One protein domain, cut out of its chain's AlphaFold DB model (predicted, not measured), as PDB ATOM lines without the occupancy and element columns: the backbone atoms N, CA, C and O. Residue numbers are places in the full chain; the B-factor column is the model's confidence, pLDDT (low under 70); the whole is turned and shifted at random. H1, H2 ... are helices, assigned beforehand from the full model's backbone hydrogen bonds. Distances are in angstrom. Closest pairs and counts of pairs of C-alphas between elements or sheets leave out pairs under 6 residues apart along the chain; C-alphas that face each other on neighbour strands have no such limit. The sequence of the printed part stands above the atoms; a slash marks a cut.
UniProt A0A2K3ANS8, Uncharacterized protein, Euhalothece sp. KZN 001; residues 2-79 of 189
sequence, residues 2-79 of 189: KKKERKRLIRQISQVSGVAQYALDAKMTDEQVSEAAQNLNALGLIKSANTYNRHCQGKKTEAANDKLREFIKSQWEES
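AT A GLANCE: This is residues 2 to 79 of the 189 residues of an uncharacterized protein of Euhalothece sp. KZN 001 (UniProt A0A2K3ANS8). The model is a small compact head of four short helices with one long helix sticking out of it as an arm. In the head H2, H3 and H4 pack on H1, and H5 starts at the head and leaves it, with residues 55 to 79 standing free. The printed part has 78 residues with five named helices, H1 to H5 in order along it, and no named strand; the class is all helix. The whole is extended, with a radius of gyration of the C-alphas of 18.8 A and spans of 58 by 27 by 14 A.

HOW THE PARTS SIT: Begin at H1, residues 3 to 17, the hub, which touches four other helices. H2, residues 21 to 27, touches it at Ser 14 and Gln 21, their closest C-alphas, 5.6 A apart; at 73 degrees the two are only just about perpendicular. Next, H3, residues 30 to 38, touches H1 at a steep tilt of 47 degrees, the same way; their closest C-alphas, Ile 13 and Ala 37, are 6.0 A apart. H4, residues 40 to 45, touches residues 13 to 17 of H1 alone, at a shallow tilt of 25 degrees; the closest C-alphas, Ser 17 and Leu 43, are 5.0 A apart. H5, residues 47 to 76, and H1 only just touch, only at their ends, with 3 pairs of C-alphas within 8 A, the closest being Ser 17 and Lys 47 at 4.9 A. H4 and H5 meet only through their link. In each of the five helices every O i to N i+4 pair is within hydrogen-bond range.

IN THESE COORDINATES: Find C-alpha 3 at (60.340, 100.050, 51.507); from there H1 runs 20.8 A to C-alpha 17. H2 measures 10.0 A, H3 12.7 A and H4 9.0 A. Look then for C-alpha 47 at (44.641, 101.766, 71.695), where H5 begins its 41.9 A to C-alpha 76 at (54.919, 63.632, 85.641).

THE WHOLE: The C-alphas of Gln 38 and Ser 79, the two farthest apart, are 59.0 A apart. The printed part has no cut, and its four links between helices are tight. Residues 75 to 77 have pLDDT under 70.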
ATOM      1  N   LYS A   2      57.607 102.837  48.582       92.19
ATOM      2  CA  LYS A   2      59.044 102.559  48.832       92.19
ATOM      3  C   LYS A   2      59.230 101.861  50.190       92.19
ATOM      4  O   LYS A   2      58.669 102.289  51.193       92.19
ATOM      5  N   LYS A   3      60.108 100.851  50.277       91.31
ATOM      6  CA  LYS A   3      60.340 100.050  51.507       91.31
ATOM      7  C   LYS A   3      60.647 100.888  52.763       91.31
ATOM      8  O   LYS A   3      60.197 100.551  53.855       91.31
ATOM      9  N   LYS A   4      61.410 101.980  52.625       93.56
ATOM     10  CA  LYS A   4      61.723 102.903  53.737       93.56
ATOM     11  C   LYS A   4      60.489 103.669  54.227       93.56
ATOM     12  O   LYS A   4      60.315 103.846  55.427       93.56
ATOM     13  N   GLU A   5      59.644 104.094  53.298       93.06
ATOM     14  CA  GLU A   5      58.412 104.831  53.573       93.06
ATOM     15  C   GLU A   5      57.380 103.932  54.253       93.06
ATOM     16  O   GLU A   5      56.878 104.283  55.319       93.06
ATOM     17  N   ARG A   6      57.198 102.707  53.742       95.31
ATOM     18  CA  ARG A   6      56.354 101.681  54.368       95.31
ATOM     19  C   ARG A   6      56.715 101.459  55.837       95.31
ATOM     20  O   ARG A   6      55.857 101.543  56.711       95.31
ATOM     21  N   LYS A   7      58.002 101.230  56.130       95.69
ATOM     22  CA  LYS A   7      58.475 101.041  57.512       95.69
ATOM     23  C   LYS A   7      58.199 102.254  58.402       95.69
ATOM     24  O   LYS A   7      57.885 102.081  59.580       95.69
ATOM     25  N   ARG A   8      58.307 103.474  57.860       96.56
ATOM     26  CA  ARG A   8      57.987 104.705  58.597       96.56
ATOM     27  C   ARG A   8      56.509 104.745  58.980       96.56
ATOM     28  O   ARG A   8      56.210 104.969  60.150       96.56
ATOM     29  N   LEU A   9      55.616 104.484  58.026       96.19
ATOM     30  CA  LEU A   9      54.169 104.492  58.256       96.19
ATOM     31  C   LEU A   9      53.747 103.394  59.240       96.19
ATOM     32  O   LEU A   9      53.038 103.673  60.201       96.19
ATOM     33  N   ILE A  10      54.275 102.174  59.093       96.44
ATOM     34  CA  ILE A  10      54.033 101.072  60.040       96.44
ATOM     35  C   ILE A  10      54.456 101.447  61.460       96.44
ATOM     36  O   ILE A  10      53.744 101.148  62.420       96.44
ATOM     37  N   ARG A  11      55.601 102.120  61.621       96.19
ATOM     38  CA  ARG A  11      56.057 102.578  62.937       96.19
ATOM     39  C   ARG A  11      55.076 103.576  63.556       96.19
ATOM     40  O   ARG A  11      54.779 103.447  64.741       96.19
ATOM     41  N   GLN A  12      54.558 104.520  62.769       95.38
ATOM     42  CA  GLN A  12      53.563 105.497  63.229       95.38
ATOM     43  C   GLN A  12      52.249 104.812  63.627       95.38
ATOM     44  O   GLN A  12      51.759 105.011  64.738       95.38
ATOM     45  N   ILE A  13      51.732 103.925  62.774       94.94
ATOM     46  CA  ILE A  13      50.513 103.148  63.042       94.94
ATOM     47  C   ILE A  13      50.680 102.297  64.301       94.94
ATOM     48  O   ILE A  13      49.792 102.271  65.150       94.94
ATOM     49  N   SER A  14      51.821 101.629  64.470       93.50
ATOM     50  CA  SER A  14      52.112 100.796  65.642       93.50
ATOM     51  C   SER A  14      52.086 101.596  66.948       93.50
ATOM     52  O   SER A  14      51.483 101.164  67.930       93.50
ATOM     53  N   GLN A  15      52.687 102.789  66.955       93.06
ATOM     54  CA  GLN A  15      52.714 103.659  68.134       93.06
ATOM     55  C   GLN A  15      51.315 104.131  68.552       93.06
ATOM     56  O   GLN A  15      51.038 104.257  69.751       93.06
ATOM     57  N   VAL A  16      50.437 104.376  67.577       93.56
ATOM     58  CA  VAL A  16      49.087 104.903  67.813       93.56
ATOM     59  C   VAL A  16      48.077 103.793  68.105       93.56
ATOM     60  O   VAL A  16      47.319 103.913  69.054       93.56
ATOM     61  N   SER A  17      48.100 102.686  67.365       91.00
ATOM     62  CA  SER A  17      47.151 101.570  67.531       91.00
ATOM     63  C   SER A  17      47.497 100.612  68.678       91.00
ATOM     64  O   SER A  17      46.635  99.866  69.145       91.00
ATOM     65  N   GLY A  18      48.764 100.585  69.113       88.12
ATOM     66  CA  GLY A  18      49.280  99.605  70.077       88.12
ATOM     67  C   GLY A  18      49.574  98.219  69.480       88.12
ATOM     68  O   GLY A  18      49.993  97.317  70.210       88.12
ATOM     69  N   VAL A  19      49.391  98.035  68.169       90.25
ATOM     70  CA  VAL A  19      49.682  96.780  67.459       90.25
ATOM     71  C   VAL A  19      51.178  96.681  67.152       90.25
ATOM     72  O   VAL A  19      51.833  97.674  66.832       90.25
ATOM     73  N   ALA A  20      51.751  95.480  67.248       90.38
ATOM     74  CA  ALA A  20      53.174  95.263  66.999       90.38
ATOM     75  C   ALA A  20      53.547  95.466  65.517       90.38
ATOM     76  O   ALA A  20      52.842  95.005  64.621       90.38
ATOM     77  N   GLN A  21      54.696  96.100  65.258       93.88
ATOM     78  CA  GLN A  21      55.146  96.439  63.897       93.88
ATOM     79  C   GLN A  21      55.257  95.221  62.978       93.88
ATOM     80  O   GLN A  21      54.850  95.302  61.827       93.88
ATOM     81  N   TYR A  22      55.766  94.092  63.485       94.25
ATOM     82  CA  TYR A  22      55.906  92.871  62.686       94.25
ATOM     83  C   TYR A  22      54.549  92.328  62.215       94.25
ATOM     84  O   TYR A  22      54.448  91.799  61.113       94.25
ATOM     85  N   ALA A  23      53.497  92.478  63.029       91.75
ATOM     86  CA  ALA A  23      52.159  92.015  62.684       91.75
ATOM     87  C   ALA A  23      51.549  92.897  61.591       91.75
ATOM     88  O   ALA A  23      50.982  92.379  60.635       91.75
ATOM     89  N   LEU A  24      51.730  94.217  61.692       93.75
ATOM     90  CA  LEU A  24      51.304  95.164  60.660       93.75
ATOM     91  C   LEU A  24      52.058  94.928  59.345       93.75
ATOM     92  O   LEU A  24      51.442  94.881  58.286       93.75
ATOM     93  N   ASP A  25      53.376  94.717  59.414       93.62
ATOM     94  CA  ASP A  25      54.206  94.493  58.227       93.62
ATOM     95  C   ASP A  25      53.822  93.208  57.488       93.62
ATOM     96  O   ASP A  25      53.766  93.210  56.260       93.62
ATOM     97  N   ALA A  26      53.492  92.146  58.231       95.19
ATOM     98  CA  ALA A  26      53.115  90.851  57.677       95.19
ATOM     99  C   ALA A  26      51.649  90.754  57.217       95.19
ATOM    100  O   ALA A  26      51.330  89.871  56.422       95.19
ATOM    101  N   LYS A  27      50.740  91.579  57.757       95.94
ATOM    102  CA  LYS A  27      49.284  91.418  57.559       95.94
ATOM    103  C   LYS A  27      48.601  92.553  56.804       95.94
ATOM    104  O   LYS A  27      47.438  92.391  56.452       95.94
ATOM    105  N   MET A  28      49.281  93.669  56.545       95.38
ATOM    106  CA  MET A  28      48.708  94.793  55.801       95.38
ATOM    107  C   MET A  28      49.391  94.985  54.450       95.38
ATOM    108  O   MET A  28      50.619  94.969  54.360       95.38
ATOM    109  N   THR A  29      48.601  95.253  53.416       96.56
ATOM    110  CA  THR A  29      49.086  95.696  52.098       96.56
ATOM    111  C   THR A  29      49.633  97.129  52.150       96.56
ATOM    112  O   THR A  29      49.575  97.803  53.183       96.56
ATOM    113  N   ASP A  30      50.235  97.604  51.060       95.69
ATOM    114  CA  ASP A  30      50.777  98.964  50.979       95.69
ATOM    115  C   ASP A  30      49.668 100.028  51.000       95.69
ATOM    116  O   ASP A  30      49.816 101.081  51.628       95.69
ATOM    117  N   GLU A  31      48.539  99.721  50.370       95.75
ATOM    118  CA  GLU A  31      47.342 100.552  50.306       95.75
ATOM    119  C   GLU A  31      46.727 100.696  51.702       95.75
ATOM    120  O   GLU A  31      46.543 101.811  52.187       95.75
ATOM    121  N   GLN A  32      46.540  99.574  52.404       95.31
ATOM    122  CA  GLN A  32      46.004  99.555  53.769       95.31
ATOM    123  C   GLN A  32      46.906 100.295  54.762       95.31
ATOM    124  O   GLN A  32      46.413 100.965  55.668       95.31
ATOM    125  N   VAL A  33      48.234 100.189  54.624       95.50
ATOM    126  CA  VAL A  33      49.174 100.949  55.468       95.50
ATOM    127  C   VAL A  33      49.054 102.448  55.201       95.50
ATOM    128  O   VAL A  33      49.093 103.239  56.141       95.50
ATOM    129  N   SER A  34      48.883 102.852  53.945       94.88
ATOM    130  CA  SER A  34      48.723 104.266  53.589       94.88
ATOM    131  C   SER A  34      47.404 104.834  54.126       94.88
ATOM    132  O   SER A  34      47.401 105.898  54.742       94.88
ATOM    133  N   GLU A  35      46.305 104.094  53.980       95.44
ATOM    134  CA  GLU A  35      44.980 104.468  54.485       95.44
ATOM    135  C   GLU A  35      44.942 104.545  56.020       95.44
ATOM    136  O   GLU A  35      44.465 105.523  56.602       95.44
ATOM    137  N   ALA A  36      45.516 103.553  56.706       91.69
ATOM    138  CA  ALA A  36      45.609 103.545  58.164       91.69
ATOM    139  C   ALA A  36      46.462 104.706  58.702       91.69
ATOM    140  O   ALA A  36      46.148 105.269  59.752       91.69
ATOM    141  N   ALA A  37      47.517 105.099  57.982       92.69
ATOM    142  CA  ALA A  37      48.346 106.244  58.348       92.69
ATOM    143  C   ALA A  37      47.629 107.595  58.179       92.69
ATOM    144  O   ALA A  37      47.995 108.559  58.850       92.69
ATOM    145  N   GLN A  38      46.608 107.678  57.324       94.62
ATOM    146  CA  GLN A  38      45.765 108.872  57.195       94.62
ATOM    147  C   GLN A  38      44.707 108.955  58.309       94.62
ATOM    148  O   GLN A  38      44.275 110.046  58.667       94.62
ATOM    149  N   ASN A  39      44.347 107.821  58.917       94.44
ATOM    150  CA  ASN A  39      43.273 107.706  59.909       94.44
ATOM    151  C   ASN A  39      43.779 107.404  61.335       94.44
ATOM    152  O   ASN A  39      43.123 106.709  62.117       94.44
ATOM    153  N   LEU A  40      44.944 107.943  61.714       92.56
ATOM    154  CA  LEU A  40      45.580 107.653  63.009       92.56
ATOM    155  C   LEU A  40      44.704 108.009  64.219       92.56
ATOM    156  O   LEU A  40      44.726 107.288  65.212       92.56
ATOM    157  N   ASN A  41      43.900 109.072  64.141       91.62
ATOM    158  CA  ASN A  41      43.038 109.488  65.253       91.62
ATOM    159  C   ASN A  41      42.040 108.391  65.648       91.62
ATOM    160  O   ASN A  41      41.891 108.097  66.832       91.62
ATOM    161  N   ALA A  42      41.422 107.729  64.664       89.94
ATOM    162  CA  ALA A  42      40.499 106.624  64.910       89.94
ATOM    163  C   ALA A  42      41.212 105.418  65.546       89.94
ATOM    164  O   ALA A  42      40.707 104.818  66.493       89.94
ATOM    165  N   LEU A  43      42.431 105.106  65.090       89.75
ATOM    166  CA  LEU A  43      43.255 104.041  65.672       89.75
ATOM    167  C   LEU A  43      43.700 104.353  67.108       89.75
ATOM    168  O   LEU A  43      43.866 103.440  67.916       89.75
ATOM    169  N   GLY A  44      43.871 105.634  67.439       90.00
ATOM    170  CA  GLY A  44      44.200 106.081  68.789       90.00
ATOM    171  C   GLY A  44      43.086 105.789  69.795       90.00
ATOM    172  O   GLY A  44      43.379 105.394  70.924       90.00
ATOM    173  N   LEU A  45      41.818 105.899  69.377       91.44
ATOM    174  CA  LEU A  45      40.653 105.648  70.237       91.44
ATOM    175  C   LEU A  45      40.589 104.200  70.741       91.44
ATOM    176  O   LEU A  45      40.146 103.954  71.859       91.44
ATOM    177  N   ILE A  46      41.073 103.239  69.947       88.56
ATOM    178  CA  ILE A  46      41.035 101.807  70.288       88.56
ATOM    179  C   ILE A  46      42.312 101.305  70.980       88.56
ATOM    180  O   ILE A  46      42.383 100.143  71.388       88.56
ATOM    181  N   LYS A  47      43.333 102.158  71.144       90.12
ATOM    182  CA  LYS A  47      44.641 101.766  71.695       90.12
ATOM    183  C   LYS A  47      44.534 101.151  73.090       90.12
ATOM    184  O   LYS A  47      45.195 100.149  73.378       90.12
ATOM    185  N   SER A  48      43.731 101.752  73.965       89.38
ATOM    186  CA  SER A  48      43.527 101.283  75.340       89.38
ATOM    187  C   SER A  48      42.875  99.899  75.362       89.38
ATOM    188  O   SER A  48      43.372  99.005  76.047       89.38
ATOM    189  N   ALA A  49      41.843  99.687  74.539       89.06
ATOM    190  CA  ALA A  49      41.176  98.398  74.378       89.06
ATOM    191  C   ALA A  49      42.136  97.317  73.850       89.06
ATOM    192  O   ALA A  49      42.208  96.227  74.419       89.06
ATOM    193  N   ASN A  50      42.944  97.634  72.831       88.19
ATOM    194  CA  ASN A  50      43.965  96.724  72.298       88.19
ATOM    195  C   ASN A  50      45.016  96.355  73.353       88.19
ATOM    196  O   ASN A  50      45.389  95.189  73.497       88.19
ATOM    197  N   THR A  51      45.478  97.347  74.116       88.50
ATOM    198  CA  THR A  51      46.471  97.153  75.181       88.50
ATOM    199  C   THR A  51      45.919  96.247  76.278       88.50
ATOM    200  O   THR A  51      46.589  95.299  76.690       88.50
ATOM    201  N   TYR A  52      44.679  96.490  76.710       90.88
ATOM    202  CA  TYR A  52      44.013  95.677  77.720       90.88
ATOM    203  C   TYR A  52      43.765  94.243  77.236       90.88
ATOM    204  O   TYR A  52      44.070  93.295  77.956       90.88
ATOM    205  N   ASN A  53      43.305  94.058  75.994       89.62
ATOM    206  CA  ASN A  53      43.113  92.727  75.418       89.62
ATOM    207  C   ASN A  53      44.434  91.937  75.408       89.62
ATOM    208  O   ASN A  53      44.476  90.802  75.885       89.62
ATOM    209  N   ARG A  54      45.539  92.564  74.981       87.62
ATOM    210  CA  ARG A  54      46.870  91.936  74.996       87.62
ATOM    211  C   ARG A  54      47.318  91.559  76.408       87.62
ATOM    212  O   ARG A  54      47.886  90.489  76.601       87.62
ATOM    213  N   HIS A  55      47.050  92.413  77.393       91.50
ATOM    214  CA  HIS A  55      47.328  92.123  78.801       91.50
ATOM    215  C   HIS A  55      46.532  90.915  79.306       91.50
ATOM    216  O   HIS A  55      47.102  90.001  79.899       91.50
ATOM    217  N   CYS A  56      45.229  90.860  79.020       92.56
ATOM    218  CA  CYS A  56      44.381  89.723  79.374       92.56
ATOM    219  C   CYS A  56      44.836  88.423  78.699       92.56
ATOM    220  O   CYS A  56      44.831  87.376  79.342       92.56
ATOM    221  N   GLN A  57      45.246  88.478  77.428       90.12
ATOM    222  CA  GLN A  57      45.833  87.328  76.736       90.12
ATOM    223  C   GLN A  57      47.127  86.876  77.415       90.12
ATOM    224  O   GLN A  57      47.271  85.692  77.695       90.12
ATOM    225  N   GLY A  58      48.017  87.816  77.754       91.12
ATOM    226  CA  GLY A  58      49.240  87.532  78.504       91.12
ATOM    227  C   GLY A  58      48.954  86.796  79.813       91.12
ATOM    228  O   GLY A  58      49.506  85.724  80.035       91.12
ATOM    229  N   LYS A  59      48.006  87.300  80.613       93.56
ATOM    230  CA  LYS A  59      47.581  86.659  81.868       93.56
ATOM    231  C   LYS A  59      46.983  85.265  81.674       93.56
ATOM    232  O   LYS A  59      47.219  84.381  82.489       93.56
ATOM    233  N   LYS A  60      46.196  85.046  80.614       93.12
ATOM    234  CA  LYS A  60      45.638  83.716  80.305       93.12
ATOM    235  C   LYS A  60      46.735  82.722  79.924       93.12
ATOM    236  O   LYS A  60      46.693  81.585  80.380       93.12
ATOM    237  N   THR A  61      47.703  83.149  79.113       93.00
ATOM    238  CA  THR A  61      48.852  82.321  78.727       93.00
ATOM    239  C   THR A  61      49.737  82.004  79.926       93.00
ATOM    240  O   THR A  61      50.154  80.864  80.085       93.00
ATOM    241  N   GLU A  62      49.988  82.986  80.793       93.38
ATOM    242  CA  GLU A  62      50.709  82.792  82.054       93.38
ATOM    243  C   GLU A  62      50.007  81.752  82.933       93.38
ATOM    244  O   GLU A  62      50.601  80.728  83.254       93.38
ATOM    245  N   ALA A  63      48.704  81.917  83.183       93.06
ATOM    246  CA  ALA A  63      47.924  80.956  83.962       93.06
ATOM    247  C   ALA A  63      47.895  79.545  83.340       93.06
ATOM    248  O   ALA A  63      47.897  78.548  84.061       93.06
ATOM    249  N   ALA A  64      47.856  79.433  82.008       92.19
ATOM    250  CA  ALA A  64      47.931  78.143  81.322       92.19
ATOM    251  C   ALA A  64      49.311  77.486  81.486       92.19
ATOM    252  O   ALA A  64      49.393  76.285  81.741       92.19
ATOM    253  N   ASN A  65      50.385  78.272  81.388       92.44
ATOM    254  CA  ASN A  65      51.749  77.796  81.602       92.44
ATOM    255  C   ASN A  65      51.980  77.365  83.052       92.44
ATOM    256  O   ASN A  65      52.643  76.356  83.281       92.44
ATOM    257  N   ASP A  66      51.425  78.090  84.019       93.25
ATOM    258  CA  ASP A  66      51.529  77.727  85.431       93.25
ATOM    259  C   ASP A  66      50.803  76.413  85.717       93.25
ATOM    260  O   ASP A  66      51.398  75.514  86.308       93.25
ATOM    261  N   LYS A  67      49.586  76.228  85.185       90.50
ATOM    262  CA  LYS A  67      48.873  74.940  85.261       90.50
ATOM    263  C   LYS A  67      49.649  73.797  84.611       90.50
ATOM    264  O   LYS A  67      49.674  72.693  85.145       90.50
ATOM    265  N   LEU A  68      50.294  74.041  83.468       87.38
ATOM    266  CA  LEU A  68      51.134  73.036  82.815       87.38
ATOM    267  C   LEU A  68      52.349  72.674  83.680       87.38
ATOM    268  O   LEU A  68      52.668  71.498  83.827       87.38
ATOM    269  N   ARG A  69      53.021  73.668  84.269       87.38
ATOM    270  CA  ARG A  69      54.154  73.442  85.180       87.38
ATOM    271  C   ARG A  69      53.730  72.665  86.420       87.38
ATOM    272  O   ARG A  69      54.459  71.778  86.848       87.38
ATOM    273  N   GLU A  70      52.568  72.986  86.977       85.88
ATOM    274  CA  GLU A  70      51.991  72.279  88.117       85.88
ATOM    275  C   GLU A  70      51.652  70.828  87.762       85.88
ATOM    276  O   GLU A  70      52.024  69.921  88.502       85.88
ATOM    277  N   PHE A  71      51.044  70.584  86.598       82.81
ATOM    278  CA  PHE A  71      50.790  69.234  86.089       82.81
ATOM    279  C   PHE A  71      52.087  68.432  85.908       82.81
ATOM    280  O   PHE A  71      52.176  67.291  86.355       82.81
ATOM    281  N   ILE A  72      53.118  69.035  85.305       80.19
ATOM    282  CA  ILE A  72      54.421  68.383  85.115       80.19
ATOM    283  C   ILE A  72      55.041  68.002  86.465       80.19
ATOM    284  O   ILE A  72      55.452  66.856  86.641       80.19
ATOM    285  N   LYS A  73      55.072  68.935  87.424       76.88
ATOM    286  CA  LYS A  73      55.647  68.691  88.754       76.88
ATOM    287  C   LYS A  73      54.872  67.646  89.554       76.88
ATOM    288  O   LYS A  73      55.477  66.764  90.138       76.88
ATOM    289  N   SER A  74      53.544  67.743  89.584       73.19
ATOM    290  CA  SER A  74      52.711  66.893  90.447       73.19
ATOM    291  C   SER A  74      52.421  65.514  89.861       73.19
ATOM    292  O   SER A  74      52.288  64.559  90.612       73.19
ATOM    293  N   GLN A  75      52.303  65.381  88.536       69.44
ATOM    294  CA  GLN A  75      51.887  64.115  87.923       69.44
ATOM    295  C   GLN A  75      52.980  63.432  87.117       69.44
ATOM    296  O   GLN A  75      52.942  62.215  86.963       69.44
ATOM    297  N   TRP A  76      53.942  64.181  86.580       68.19
ATOM    298  CA  TRP A  76      54.919  63.632  85.641       68.19
ATOM    299  C   TRP A  76      56.248  63.286  86.311       68.19
ATOM    300  O   TRP A  76      56.785  62.211  86.055       68.19
ATOM    301  N   GLU A  77      56.738  64.124  87.226       69.69
ATOM    302  CA  GLU A  77      57.932  63.815  88.032       69.69
ATOM    303  C   GLU A  77      57.684  62.689  89.048       69.69
ATOM    304  O   GLU A  77      58.597  61.922  89.342       69.69
ATOM    305  N   GLU A  78      56.449  62.526  89.524       72.81
ATOM    306  CA  GLU A  78      56.048  61.412  90.398       72.81
ATOM    307  C   GLU A  78      55.614  60.159  89.615       72.81
ATOM    308  O   GLU A  78      55.470  59.079  90.191       72.81
ATOM    309  N   SER A  79      55.433  60.258  88.291       79.75
ATOM    310  CA  SER A  79      55.000  59.125  87.471       79.75
ATOM    311  C   SER A  79      56.079  58.046  87.414       79.75
ATOM    312  O   SER A  79      57.168  58.238  86.865       79.75
TER     313      SER A  79